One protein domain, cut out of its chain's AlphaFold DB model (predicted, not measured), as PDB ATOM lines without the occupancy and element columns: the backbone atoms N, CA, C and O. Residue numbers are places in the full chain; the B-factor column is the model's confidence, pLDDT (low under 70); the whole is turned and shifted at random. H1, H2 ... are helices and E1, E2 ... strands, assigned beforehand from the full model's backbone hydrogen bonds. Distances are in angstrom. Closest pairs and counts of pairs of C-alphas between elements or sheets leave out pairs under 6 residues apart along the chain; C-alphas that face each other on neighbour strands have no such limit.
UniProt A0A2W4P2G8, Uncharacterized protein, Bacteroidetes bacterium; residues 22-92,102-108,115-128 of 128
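Overview. This is residues 22 to 92, 102 to 108 and 115 to 128 of the 128 residues of an uncharacterized protein of Bacteroidetes bacterium (UniProt A0A2W4P2G8). A twisted antiparallel sheet, E2 - E1 - E3 - E4, makes a slab; H2 reaches away from one end, and residues 49 to 54 stick out. The 92 printed residues, mixed in class, hold two helices and four strands, E1 E2 H1 E3 H2 E4. They are only just compact, close to loose: radius of gyration of the C-alphas 14.6 A, spans 46 by 27 by 27 A.

Along the chain. Find C-alpha 22 at (106.730, 84.357, 54.620); E1, residues 22 to 28, starts there. E2 is 41 to 44, H1 45 to 49, E3 66 to 74, 25.6 A, H2 76 to 90, 20.9 A, and E4 120 to 126, ending at (104.471, 60.845, 51.634).

Arrangement. Within hydrogen-bond range find N 25 and O 70, 3.0 A, between E1 and E3; N 69 and O 123, 2.9 A, between E3 and E4; N 24 and O 41, 2.8 A, in the hairpin E1 and E2. E2, H1, E3 form a split strand-helix-strand unit, E1 between its same-way strands, crossover right-handed. H2 only grazes the sheet; C-alphas 42 and 79 are closest to E2, 7.2 A. H1 is not on it. In both helices every O i to N i+4 pair is within range.

Size, cuts and confidence. Cuts span 14.1 A from C-alpha 92 to 102 and 10.6 A from 108 to 115. Links E1 to E2 and H1 to E3 are long. Residue 52 is under pLDDT 70.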
ATOM      1  N   TYR A  22     106.798  85.751  54.212       95.44
ATOM      2  CA  TYR A  22     106.730  84.357  54.620       95.44
ATOM      3  C   TYR A  22     108.110  83.784  54.920       95.44
ATOM      4  O   TYR A  22     109.100  84.156  54.291       95.44
ATOM      5  N   LEU A  23     108.159  82.844  55.861       96.06
ATOM      6  CA  LEU A  23     109.307  81.977  56.123       96.06
ATOM      7  C   LEU A  23     108.864  80.518  56.037       96.06
ATOM      8  O   LEU A  23     107.748  80.189  56.441       96.06
ATOM      9  N   PHE A  24     109.742  79.656  55.537       95.69
ATOM     10  CA  PHE A  24     109.482  78.240  55.339       95.69
ATOM     11  C   PHE A  24     110.505  77.372  56.059       95.69
ATOM     12  O   PHE A  24     111.709  77.596  55.955       95.69
ATOM     13  N   ASN A  25     110.006  76.337  56.728       95.94
ATOM     14  CA  ASN A  25     110.817  75.223  57.196       95.94
ATOM     15  C   ASN A  25     110.448  73.967  56.407       95.94
ATOM     16  O   ASN A  25     109.269  73.708  56.145       95.94
ATOM     17  N   PHE A  26     111.457  73.166  56.081       95.94
ATOM     18  CA  PHE A  26     111.291  71.917  55.352       95.94
ATOM     19  C   PHE A  26     111.802  70.752  56.193       95.94
ATOM     20  O   PHE A  26     112.906  70.790  56.734       95.94
ATOM     21  N   TYR A  27     110.995  69.702  56.290       96.69
ATOM     22  CA  TYR A  27     111.298  68.525  57.089       96.69
ATOM     23  C   TYR A  27     111.287  67.274  56.219       96.69
ATOM     24  O   TYR A  27     110.444  67.122  55.330       96.69
ATOM     25  N   ARG A  28     112.201  66.355  56.532       97.06
ATOM     26  CA  ARG A  28     112.242  64.991  56.004       97.06
ATOM     27  C   ARG A  28     112.206  64.023  57.172       97.06
ATOM     28  O   ARG A  28     113.088  64.074  58.026       97.06
ATOM     29  N   ASN A  29     111.203  63.149  57.200       96.69
ATOM     30  CA  ASN A  29     111.001  62.171  58.275       96.69
ATOM     31  C   ASN A  29     111.057  62.846  59.660       96.69
ATOM     32  O   ASN A  29     111.862  62.488  60.518       96.69
ATOM     33  N   ASP A  30     110.247  63.898  59.818       95.88
ATOM     34  CA  ASP A  30     110.090  64.701  61.041       95.88
ATOM     35  C   ASP A  30     111.351  65.466  61.506       95.88
ATOM     36  O   ASP A  30     111.355  66.080  62.570       95.88
ATOM     37  N   SER A  31     112.414  65.497  60.692       96.25
ATOM     38  CA  SER A  31     113.650  66.237  60.980       96.25
ATOM     39  C   SER A  31     113.789  67.462  60.081       96.25
ATOM     40  O   SER A  31     113.717  67.334  58.854       96.25
ATOM     41  N   LEU A  32     114.029  68.638  60.677       95.94
ATOM     42  CA  LEU A  32     114.354  69.856  59.928       95.94
ATOM     43  C   LEU A  32     115.571  69.565  59.050       95.94
ATOM     44  O   LEU A  32     116.609  69.127  59.544       95.94
ATOM     45  N   THR A  33     115.423  69.770  57.749       95.44
ATOM     46  CA  THR A  33     116.450  69.444  56.765       95.44
ATOM     47  C   THR A  33     116.703  70.676  55.912       95.44
ATOM     48  O   THR A  33     115.773  71.267  55.367       95.44
ATOM     49  N   LEU A  34     117.971  71.056  55.808       93.94
ATOM     50  CA  LEU A  34     118.439  72.193  55.024       93.94
ATOM     51  C   LEU A  34     119.325  71.685  53.883       93.94
ATOM     52  O   LEU A  34     119.903  70.600  53.992       93.94
ATOM     53  N   ASN A  35     119.438  72.457  52.805       92.94
ATOM     54  CA  ASN A  35     120.409  72.167  51.752       92.94
ATOM     55  C   ASN A  35     121.829  72.587  52.181       92.94
ATOM     56  O   ASN A  35     122.763  71.801  52.023       92.94
ATOM     57  N   ALA A  36     121.973  73.757  52.808       91.69
ATOM     58  CA  ALA A  36     123.178  74.182  53.525       91.69
ATOM     59  C   ALA A  36     122.868  74.536  54.998       91.69
ATOM     60  O   ALA A  36     121.748  74.953  55.296       91.69
ATOM     61  N   PRO A  37     123.818  74.374  55.943       90.38
ATOM     62  CA  PRO A  37     123.606  74.677  57.367       90.38
ATOM     63  C   PRO A  37     123.120  76.104  57.675       90.38
ATOM     64  O   PRO A  37     122.461  76.322  58.689       90.38
ATOM     65  N   GLU A  38     123.467  77.063  56.823       90.31
ATOM     66  CA  GLU A  38     123.152  78.489  56.925       90.31
ATOM     67  C   GLU A  38     121.864  78.903  56.194       90.31
ATOM     68  O   GLU A  38     121.476  80.073  56.257       90.31
ATOM     69  N   ASP A  39     121.194  77.971  55.508       91.56
ATOM     70  CA  ASP A  39     120.012  78.285  54.710       91.56
ATOM     71  C   ASP A  39     118.833  78.736  55.579       91.56
ATOM     72  O   ASP A  39     118.426  78.080  56.542       91.56
ATOM     73  N   ILE A  40     118.214  79.838  55.157       93.25
ATOM     74  CA  ILE A  40     116.948  80.335  55.691       93.25
ATOM     75  C   ILE A  40     116.043  80.630  54.501       93.25
ATOM     76  O   ILE A  40     116.368  81.462  53.655       93.25
ATOM     77  N   TYR A  41     114.890  79.969  54.435       94.38
ATOM     78  CA  TYR A  41     113.971  80.114  53.310       94.38
ATOM     79  C   TYR A  41     112.884  81.129  53.650       94.38
ATOM     80  O   TYR A  41     111.983  80.846  54.434       94.38
ATOM     81  N   PHE A  42     112.961  82.322  53.074       94.62
ATOM     82  CA  PHE A  42     111.984  83.389  53.280       94.62
ATOM     83  C   PHE A  42     111.720  84.127  51.966       94.62
ATOM     84  O   PHE A  42     112.564  84.140  51.074       94.62
ATOM     85  N   THR A  43     110.530  84.703  51.822       94.00
ATOM     86  CA  THR A  43     110.113  85.388  50.592       94.00
ATOM     87  C   THR A  43     108.998  86.397  50.865       94.00
ATOM     88  O   THR A  43     108.445  86.433  51.969       94.00
ATOM     89  N   ASP A  44     108.671  87.211  49.866       93.31
ATOM     90  CA  ASP A  44     107.468  88.037  49.847       93.31
ATOM     91  C   ASP A  44     106.385  87.443  48.931       93.31
ATOM     92  O   ASP A  44     106.616  86.522  48.142       93.31
ATOM     93  N   ASP A  45     105.163  87.934  49.091       90.19
ATOM     94  CA  ASP A  45     103.997  87.561  48.293       90.19
ATOM     95  C   ASP A  45     104.174  87.779  46.786       90.19
ATOM     96  O   ASP A  45     103.642  86.995  45.999       90.19
ATOM     97  N   ILE A  46     104.935  88.795  46.375       87.69
ATOM     98  CA  ILE A  46     105.225  89.085  44.968       87.69
ATOM     99  C   ILE A  46     106.052  87.949  44.363       87.69
ATOM    100  O   ILE A  46     105.610  87.313  43.405       87.69
ATOM    101  N   ALA A  47     107.216  87.647  44.944       86.81
ATOM    102  CA  ALA A  47     108.086  86.578  44.462       86.81
ATOM    103  C   ALA A  47     107.408  85.202  44.557       86.81
ATOM    104  O   ALA A  47     107.595  84.342  43.695       86.81
ATOM    105  N   LEU A  48     106.573  84.990  45.581       85.25
ATOM    106  CA  LEU A  48     105.792  83.765  45.726       85.25
ATOM    107  C   LEU A  48     104.702  83.628  44.652       85.25
ATOM    108  O   LEU A  48     104.482  82.528  44.147       85.25
ATOM    109  N   ALA A  49     104.020  84.717  44.289       81.69
ATOM    110  CA  ALA A  49     102.976  84.710  43.266       81.69
ATOM    111  C   ALA A  49     103.528  84.462  41.852       81.69
ATOM    112  O   ALA A  49     102.822  83.911  41.006       81.69
ATOM    113  N   GLU A  50     104.785  84.829  41.600       77.81
ATOM    114  CA  GLU A  50     105.491  84.527  40.349       77.81
ATOM    115  C   GLU A  50     105.912  83.049  40.234       77.81
ATOM    116  O   GLU A  50     106.259  82.583  39.144       77.81
ATOM    117  N   ALA A  51     105.849  82.275  41.323       76.25
ATOM    118  CA  ALA A  51     106.231  80.869  41.323       76.25
ATOM    119  C   ALA A  51     105.207  80.002  40.558       76.25
ATOM    120  O   ALA A  51     104.189  79.559  41.090       76.25
ATOM    121  N   ILE A  52     105.518  79.712  39.289       59.94
ATOM    122  CA  ILE A  52     104.652  79.003  38.323       59.94
ATOM    123  C   ILE A  52     104.170  77.630  38.839       59.94
ATOM    124  O   ILE A  52     103.049  77.209  38.542       59.94
ATOM    125  N   ASN A  53     104.988  76.944  39.643       70.12
ATOM    126  CA  ASN A  53     104.712  75.602  40.164       70.12
ATOM    127  C   ASN A  53     104.446  75.577  41.682       70.12
ATOM    128  O   ASN A  53     104.438  74.503  42.283       70.12
ATOM    129  N   GLY A  54     104.207  76.737  42.301       71.62
ATOM    130  CA  GLY A  54     104.170  76.866  43.755       71.62
ATOM    131  C   GLY A  54     105.570  76.808  44.373       71.62
ATOM    132  O   GLY A  54     106.563  77.129  43.723       71.62
ATOM    133  N   ILE A  55     105.647  76.418  45.645       74.31
ATOM    134  CA  ILE A  55     106.905  76.387  46.401       74.31
ATOM    135  C   ILE A  55     107.648  75.086  46.102       74.31
ATOM    136  O   ILE A  55     107.180  74.001  46.445       74.31
ATOM    137  N   THR A  56     108.830  75.202  45.500       79.62
ATOM    138  CA  THR A  56     109.758  74.079  45.344       79.62
ATOM    139  C   THR A  56     110.502  73.847  46.653       79.62
ATOM    140  O   THR A  56     111.106  74.770  47.198       79.62
ATOM    141  N   MET A  57     110.488  72.608  47.147       84.62
ATOM    142  CA  MET A  57     111.306  72.232  48.298       84.62
ATOM    143  C   MET A  57     112.785  72.160  47.874       84.62
ATOM    144  O   MET A  57     113.096  71.461  46.910       84.62
ATOM    145  N   PRO A  58     113.704  72.840  48.578       86.44
ATOM    146  CA  PRO A  58     115.125  72.911  48.222       86.44
ATOM    147  C   PRO A  58     115.919  71.648  48.601       86.44
ATOM    148  O   PRO A  58     117.123  71.586  48.371       86.44
ATOM    149  N   ILE A  59     115.259  70.646  49.185       90.06
ATOM    150  CA  ILE A  59     115.864  69.405  49.674       90.06
ATOM    151  C   ILE A  59     115.336  68.198  48.895       90.06
ATOM    152  O   ILE A  59     114.193  68.184  48.435       90.06
ATOM    153  N   PHE A  60     116.170  67.164  48.767       90.38
ATOM    154  CA  PHE A  60     115.819  65.934  48.059       90.38
ATOM    155  C   PHE A  60     115.140  64.906  48.967       90.38
ATOM    156  O   PHE A  60     115.543  64.695  50.116       90.38
ATOM    157  N   PHE A  61     114.166  64.206  48.390       92.75
ATOM    158  CA  PHE A  61     113.420  63.127  49.027       92.75
ATOM    159  C   PHE A  61     113.596  61.812  48.279       92.75
ATOM    160  O   PHE A  61     113.748  61.791  47.056       92.75
ATOM    161  N   SER A  62     113.537  60.715  49.025       95.12
ATOM    162  CA  SER A  62     113.435  59.359  48.499       95.12
ATOM    163  C   SER A  62     111.995  58.864  48.586       95.12
ATOM    164  O   SER A  62     111.216  59.307  49.428       95.12
ATOM    165  N   LYS A  63     111.642  57.898  47.734       96.44
ATOM    166  CA  LYS A  63     110.365  57.188  47.836       96.44
ATOM    167  C   LYS A  63     110.191  56.606  49.244       96.44
ATOM    168  O   LYS A  63     111.081  55.919  49.742       96.44
ATOM    169  N   GLY A  64     109.033  56.855  49.845       96.06
ATOM    170  CA  GLY A  64     108.688  56.478  51.212       96.06
ATOM    171  C   GLY A  64     109.016  57.536  52.267       96.06
ATOM    172  O   GLY A  64     108.553  57.390  53.397       96.06
ATOM    173  N   ASP A  65     109.751  58.602  51.929       97.44
ATOM    174  CA  ASP A  65     109.989  59.698  52.869       97.44
ATOM    175  C   ASP A  65     108.701  60.486  53.132       97.44
ATOM    176  O   ASP A  65     107.899  60.743  52.228       97.44
ATOM    177  N   LYS A  66     108.540  60.939  54.375       96.56
ATOM    178  CA  LYS A  66     107.546  61.946  54.748       96.56
ATOM    179  C   LYS A  66     108.156  63.334  54.575       96.56
ATOM    180  O   LYS A  66     109.069  63.711  55.315       96.56
ATOM    181  N   ALA A  67     107.637  64.090  53.617       95.69
ATOM    182  CA  ALA A  67     107.940  65.500  53.435       95.69
ATOM    183  C   ALA A  67     106.950  66.346  54.244       95.69
ATOM    184  O   ALA A  67     105.741  66.109  54.208       95.69
ATOM    185  N   THR A  68     107.442  67.341  54.978       95.94
ATOM    186  CA  THR A  68     106.586  68.315  55.673       95.94
ATOM    187  C   THR A  68     107.098  69.725  55.421       95.94
ATOM    188  O   THR A  68     108.303  69.975  55.474       95.94
ATOM    189  N   VAL A  69     106.179  70.640  55.122       95.19
ATOM    190  CA  VAL A  69     106.458  72.065  54.931       95.19
ATOM    191  C   VAL A  69     105.690  72.850  55.977       95.19
ATOM    192  O   VAL A  69     104.474  72.698  56.094       95.19
ATOM    193  N   GLU A  70     106.385  73.724  56.695       96.25
ATOM    194  CA  GLU A  70     105.756  74.726  57.550       96.25
ATOM    195  C   GLU A  70     105.911  76.107  56.928       96.25
ATOM    196  O   GLU A  70     107.014  76.505  56.560       96.25
ATOM    197  N   ALA A  71     104.805  76.838  56.834       95.06
ATOM    198  CA  ALA A  71     104.757  78.219  56.385       95.06
ATOM    199  C   ALA A  71     104.412  79.133  57.563       95.06
ATOM    200  O   ALA A  71     103.386  78.949  58.227       95.06
ATOM    201  N   PHE A  72     105.252  80.137  57.794       96.81
ATOM    202  CA  PHE A  72     105.089  81.143  58.837       96.81
ATOM    203  C   PHE A  72     104.792  82.499  58.211       96.81
ATOM    204  O   PHE A  72     105.547  82.942  57.345       96.81
ATOM    205  N   SER A  73     103.760  83.196  58.689       95.00
ATOM    206  CA  SER A  73     103.615  84.626  58.399       95.00
ATOM    207  C   SER A  73     104.603  85.424  59.249       95.00
ATOM    208  O   SER A  73     104.696  85.227  60.466       95.00
ATOM    209  N   ILE A  74     105.375  86.313  58.626       96.31
ATOM    210  CA  ILE A  74     106.378  87.129  59.319       96.31
ATOM    211  C   ILE A  74     106.116  88.617  59.094       96.31
ATOM    212  O   ILE A  74     105.519  89.018  58.098       96.31
ATOM    213  N   SER A  75     106.555  89.450  60.039       95.75
ATOM    214  CA  SER A  75     106.473  90.899  59.868       95.75
ATOM    215  C   SER A  75     107.519  91.393  58.866       95.75
ATOM    216  O   SER A  75     108.519  90.720  58.591       95.75
ATOM    217  N   ARG A  76     107.333  92.618  58.366       95.12
ATOM    218  CA  ARG A  76     108.315  93.270  57.494       95.12
ATOM    219  C   ARG A  76     109.680  93.404  58.169       95.12
ATOM    220  O   ARG A  76     110.704  93.249  57.515       95.12
ATOM    221  N   GLU A  77     109.705  93.689  59.466       95.94
ATOM    222  CA  GLU A  77     110.932  93.830  60.253       95.94
ATOM    223  C   GLU A  77     111.694  92.502  60.325       95.94
ATOM    224  O   GLU A  77     112.913  92.497  60.180       95.94
ATOM    225  N   ALA A  78     110.981  91.380  60.477       96.56
ATOM    226  CA  ALA A  78     111.582  90.050  60.434       96.56
ATOM    227  C   ALA A  78     112.151  89.737  59.043       96.56
ATOM    228  O   ALA A  78     113.294  89.299  58.940       96.56
ATOM    229  N   PHE A  79     111.391  90.001  57.974       95.94
ATOM    230  CA  PHE A  79     111.868  89.825  56.596       95.94
ATOM    231  C   PHE A  79     113.149  90.627  56.338       95.94
ATOM    232  O   PHE A  79     114.131  90.118  55.805       95.94
ATOM    233  N   VAL A  80     113.153  91.883  56.779       95.75
ATOM    234  CA  VAL A  80     114.304  92.777  56.701       95.75
ATOM    235  C   VAL A  80     115.510  92.228  57.470       95.75
ATOM    236  O   VAL A  80     116.610  92.238  56.927       95.75
ATOM    237  N   PHE A  81     115.316  91.721  58.691       96.25
ATOM    238  CA  PHE A  81     116.386  91.099  59.469       96.25
ATOM    239  C   PHE A  81     116.989  89.890  58.745       96.25
ATOM    240  O   PHE A  81     118.210  89.795  58.647       96.25
ATOM    241  N   PHE A  82     116.159  88.987  58.209       95.69
ATOM    242  CA  PHE A  82     116.649  87.814  57.478       95.69
ATOM    243  C   PHE A  82     117.367  88.195  56.184       95.69
ATOM    244  O   PHE A  82     118.375  87.581  55.851       95.69
ATOM    245  N   ASN A  83     116.916  89.242  55.493       94.25
ATOM    246  CA  ASN A  83     117.621  89.771  54.333       94.25
ATOM    247  C   ASN A  83     118.979  90.383  54.710       94.25
ATOM    248  O   ASN A  83     119.970  90.150  54.020       94.25
ATOM    249  N   ASP A  84     119.060  91.147  55.803       94.00
ATOM    250  CA  ASP A  84     120.338  91.666  56.302       94.00
ATOM    251  C   ASP A  84     121.285  90.513  56.676       94.00
ATOM    252  O   ASP A  84     122.456  90.534  56.303       94.00
ATOM    253  N   LEU A  85     120.764  89.482  57.352       93.06
ATOM    254  CA  LEU A  85     121.522  88.300  57.760       93.06
ATOM    255  C   LEU A  85     122.018  87.492  56.556       93.06
ATOM    256  O   LEU A  85     123.185  87.114  56.518       93.06
ATOM    257  N   PHE A  86     121.164  87.273  55.557       91.81
ATOM    258  CA  PHE A  86     121.536  86.606  54.313       91.81
ATOM    259  C   PHE A  86     122.676  87.349  53.613       91.81
ATOM    260  O   PHE A  86     123.670  86.733  53.233       91.81
ATOM    261  N   ASN A  87     122.570  88.675  53.491       89.75
ATOM    262  CA  ASN A  87     123.623  89.486  52.887       89.75
ATOM    263  C   ASN A  87     124.911  89.463  53.715       89.75
ATOM    264  O   ASN A  87     125.987  89.447  53.136       89.75
ATOM    265  N   LEU A  88     124.819  89.442  55.045       89.38
ATOM    266  CA  LEU A  88     125.985  89.372  55.923       89.38
ATOM    267  C   LEU A  88     126.734  88.037  55.793       89.38
ATOM    268  O   LEU A  88     127.957  88.036  55.763       89.38
ATOM    269  N   ILE A  89     126.009  86.918  55.718       88.25
ATOM    270  CA  ILE A  89     126.598  85.574  55.611       88.25
ATOM    271  C   ILE A  89     127.197  85.339  54.218       88.25
ATOM    272  O   ILE A  89     128.241  84.710  54.100       88.25
ATOM    273  N   ASN A  90     126.548  85.847  53.167       85.75
ATOM    274  CA  ASN A  90     126.933  85.574  51.779       85.75
ATOM    275  C   ASN A  90     127.821  86.663  51.152       85.75
ATOM    276  O   ASN A  90     128.131  86.595  49.961       85.75
ATOM    277  N   ASN A  91     128.219  87.686  51.915       82.38
ATOM    278  CA  ASN A  91     129.099  88.750  51.442       82.38
ATOM    279  C   ASN A  91     130.402  88.770  52.250       82.38
ATOM    280  O   ASN A  91     130.465  89.330  53.339       82.38
ATOM    281  N   ASP A  92     131.463  88.221  51.659       70.06
ATOM    282  CA  ASP A  92     132.802  88.138  52.265       70.06
ATOM    283  C   ASP A  92     133.552  89.483  52.338       70.06
ATOM    284  O   ASP A  92     134.724  89.521  52.711       70.06
ATOM    285  N   ASN A 102     125.602  95.931  60.704       87.00
ATOM    286  CA  ASN A 102     124.875  95.076  61.641       87.00
ATOM    287  C   ASN A 102     123.437  94.830  61.158       87.00
ATOM    288  O   ASN A 102     122.773  95.749  60.675       87.00
ATOM    289  N   CYS A 103     122.933  93.613  61.373       92.44
ATOM    290  CA  CYS A 103     121.539  93.272  61.091       92.44
ATOM    291  C   CYS A 103     120.584  94.105  61.955       92.44
ATOM    292  O   CYS A 103     120.752  94.200  63.178       92.44
ATOM    293  N   ARG A 104     119.541  94.664  61.333       93.44
ATOM    294  CA  ARG A 104     118.476  95.378  62.051       93.44
ATOM    295  C   ARG A 104     117.676  94.405  62.907       93.44
ATOM    296  O   ARG A 104     117.039  93.509  62.370       93.44
ATOM    297  N   ASN A 105     117.672  94.594  64.222       93.69
ATOM    298  CA  ASN A 105     116.998  93.697  65.156       93.69
ATOM    299  C   ASN A 105     115.953  94.393  66.041       93.69
ATOM    300  O   ASN A 105     115.868  95.619  66.070       93.69
ATOM    301  N   ASN A 106     115.154  93.593  66.753       95.06
ATOM    302  CA  ASN A 106     114.138  94.046  67.705       95.06
ATOM    303  C   ASN A 106     114.487  93.718  69.168       95.06
ATOM    304  O   ASN A 106     113.598  93.657  70.018       95.06
ATOM    305  N   LEU A 107     115.768  93.483  69.459       95.19
ATOM    306  CA  LEU A 107     116.253  93.183  70.798       95.19
ATOM    307  C   LEU A 107     116.956  94.405  71.394       95.19
ATOM    308  O   LEU A 107     117.563  95.215  70.700       95.19
ATOM    309  N   THR A 108     116.875  94.547  72.712       93.69
ATOM    310  CA  THR A 108     117.512  95.645  73.453       93.69
ATOM    311  C   THR A 108     118.588  95.111  74.398       93.69
ATOM    312  O   THR A 108     118.753  93.902  74.545       93.69
ATOM    313  N   PHE A 115     113.596  88.398  67.871       95.75
ATOM    314  CA  PHE A 115     112.505  87.686  68.528       95.75
ATOM    315  C   PHE A 115     111.250  87.729  67.656       95.75
ATOM    316  O   PHE A 115     110.810  88.801  67.243       95.75
ATOM    317  N   ARG A 116     110.646  86.570  67.391       94.25
ATOM    318  CA  ARG A 116     109.475  86.446  66.516       94.25
ATOM    319  C   ARG A 116     108.396  85.579  67.155       94.25
ATOM    320  O   ARG A 116     108.692  84.506  67.672       94.25
ATOM    321  N   ALA A 117     107.144  86.003  66.996       95.06
ATOM    322  CA  ALA A 117     105.961  85.160  67.118       95.06
ATOM    323  C   ALA A 117     105.214  85.172  65.775       95.06
ATOM    324  O   ALA A 117     105.026  86.237  65.190       95.06
ATOM    325  N   SER A 118     104.814  83.998  65.287       94.88
ATOM    326  CA  SER A 118     104.183  83.832  63.972       94.88
ATOM    327  C   SER A 118     103.086  82.781  64.036       94.88
ATOM    328  O   SER A 118     103.228  81.786  64.747       94.88
ATOM    329  N   ALA A 119     102.026  82.973  63.251       94.00
ATOM    330  CA  ALA A 119     101.120  81.878  62.935       94.00
ATOM    331  C   ALA A 119     101.848  80.883  62.022       94.00
ATOM    332  O   ALA A 119     102.616  81.294  61.151       94.00
ATOM    333  N   VAL A 120     101.602  79.590  62.227       95.56
ATOM    334  CA  VAL A 120     102.182  78.509  61.426       95.56
ATOM    335  C   VAL A 120     101.075  77.701  60.768       95.56
ATOM    336  O   VAL A 120     100.066  77.378  61.394       95.56
ATOM    337  N   THR A 121     101.260  77.382  59.492       95.56
ATOM    338  CA  THR A 121     100.464  76.384  58.774       95.56
ATOM    339  C   THR A 121     101.397  75.279  58.311       95.56
ATOM    340  O   THR A 121     102.441  75.570  57.738       95.56
ATOM    341  N   SER A 122     101.021  74.025  58.549       95.56
ATOM    342  CA  SER A 122     101.823  72.856  58.188       95.56
ATOM    343  C   SER A 122     101.075  71.973  57.193       95.56
ATOM    344  O   SER A 122      99.847  71.861  57.257       95.56
ATOM    345  N   MET A 123     101.811  71.378  56.257       93.94
ATOM    346  CA  MET A 123     101.311  70.384  55.310       93.94
ATOM    347  C   MET A 123     102.318  69.247  55.176       93.94
ATOM    348  O   MET A 123     103.517  69.496  55.039       93.94
ATOM    349  N   ASP A 124     101.825  68.013  55.161       94.56
ATOM    350  CA  ASP A 124     102.624  66.808  54.980       94.56
ATOM    351  C   ASP A 124     102.184  65.984  53.763       94.56
ATOM    352  O   ASP A 124     101.024  66.001  53.344       94.56
ATOM    353  N   ILE A 125     103.148  65.279  53.172       93.94
ATOM    354  CA  ILE A 125     102.942  64.335  52.075       93.94
ATOM    355  C   ILE A 125     103.966  63.200  52.167       93.94
ATOM    356  O   ILE A 125     105.113  63.413  52.556       93.94
ATOM    357  N   VAL A 126     103.559  61.986  51.797       96.44
ATOM    358  CA  VAL A 126     104.471  60.845  51.634       96.44
ATOM    359  C   VAL A 126     104.875  60.747  50.167       96.44
ATOM    360  O   VAL A 126     104.021  60.805  49.285       96.44
ATOM    361  N   VAL A 127     106.174  60.619  49.906       93.12
ATOM    362  CA  VAL A 127     106.717  60.543  48.545       93.12
ATOM    363  C   VAL A 127     106.499  59.142  47.965       93.12
ATOM    364  O   VAL A 127     106.951  58.154  48.543       93.12
ATOM    365  N   GLU A 128     105.806  59.052  46.825       87.75
ATOM    366  CA  GLU A 128     105.441  57.793  46.145       87.75
ATOM    367  C   GLU A 128     106.431  57.320  45.072       87.75
ATOM    368  O   GLU A 128     107.146  58.145  44.467       87.75
TER     369      GLU A 128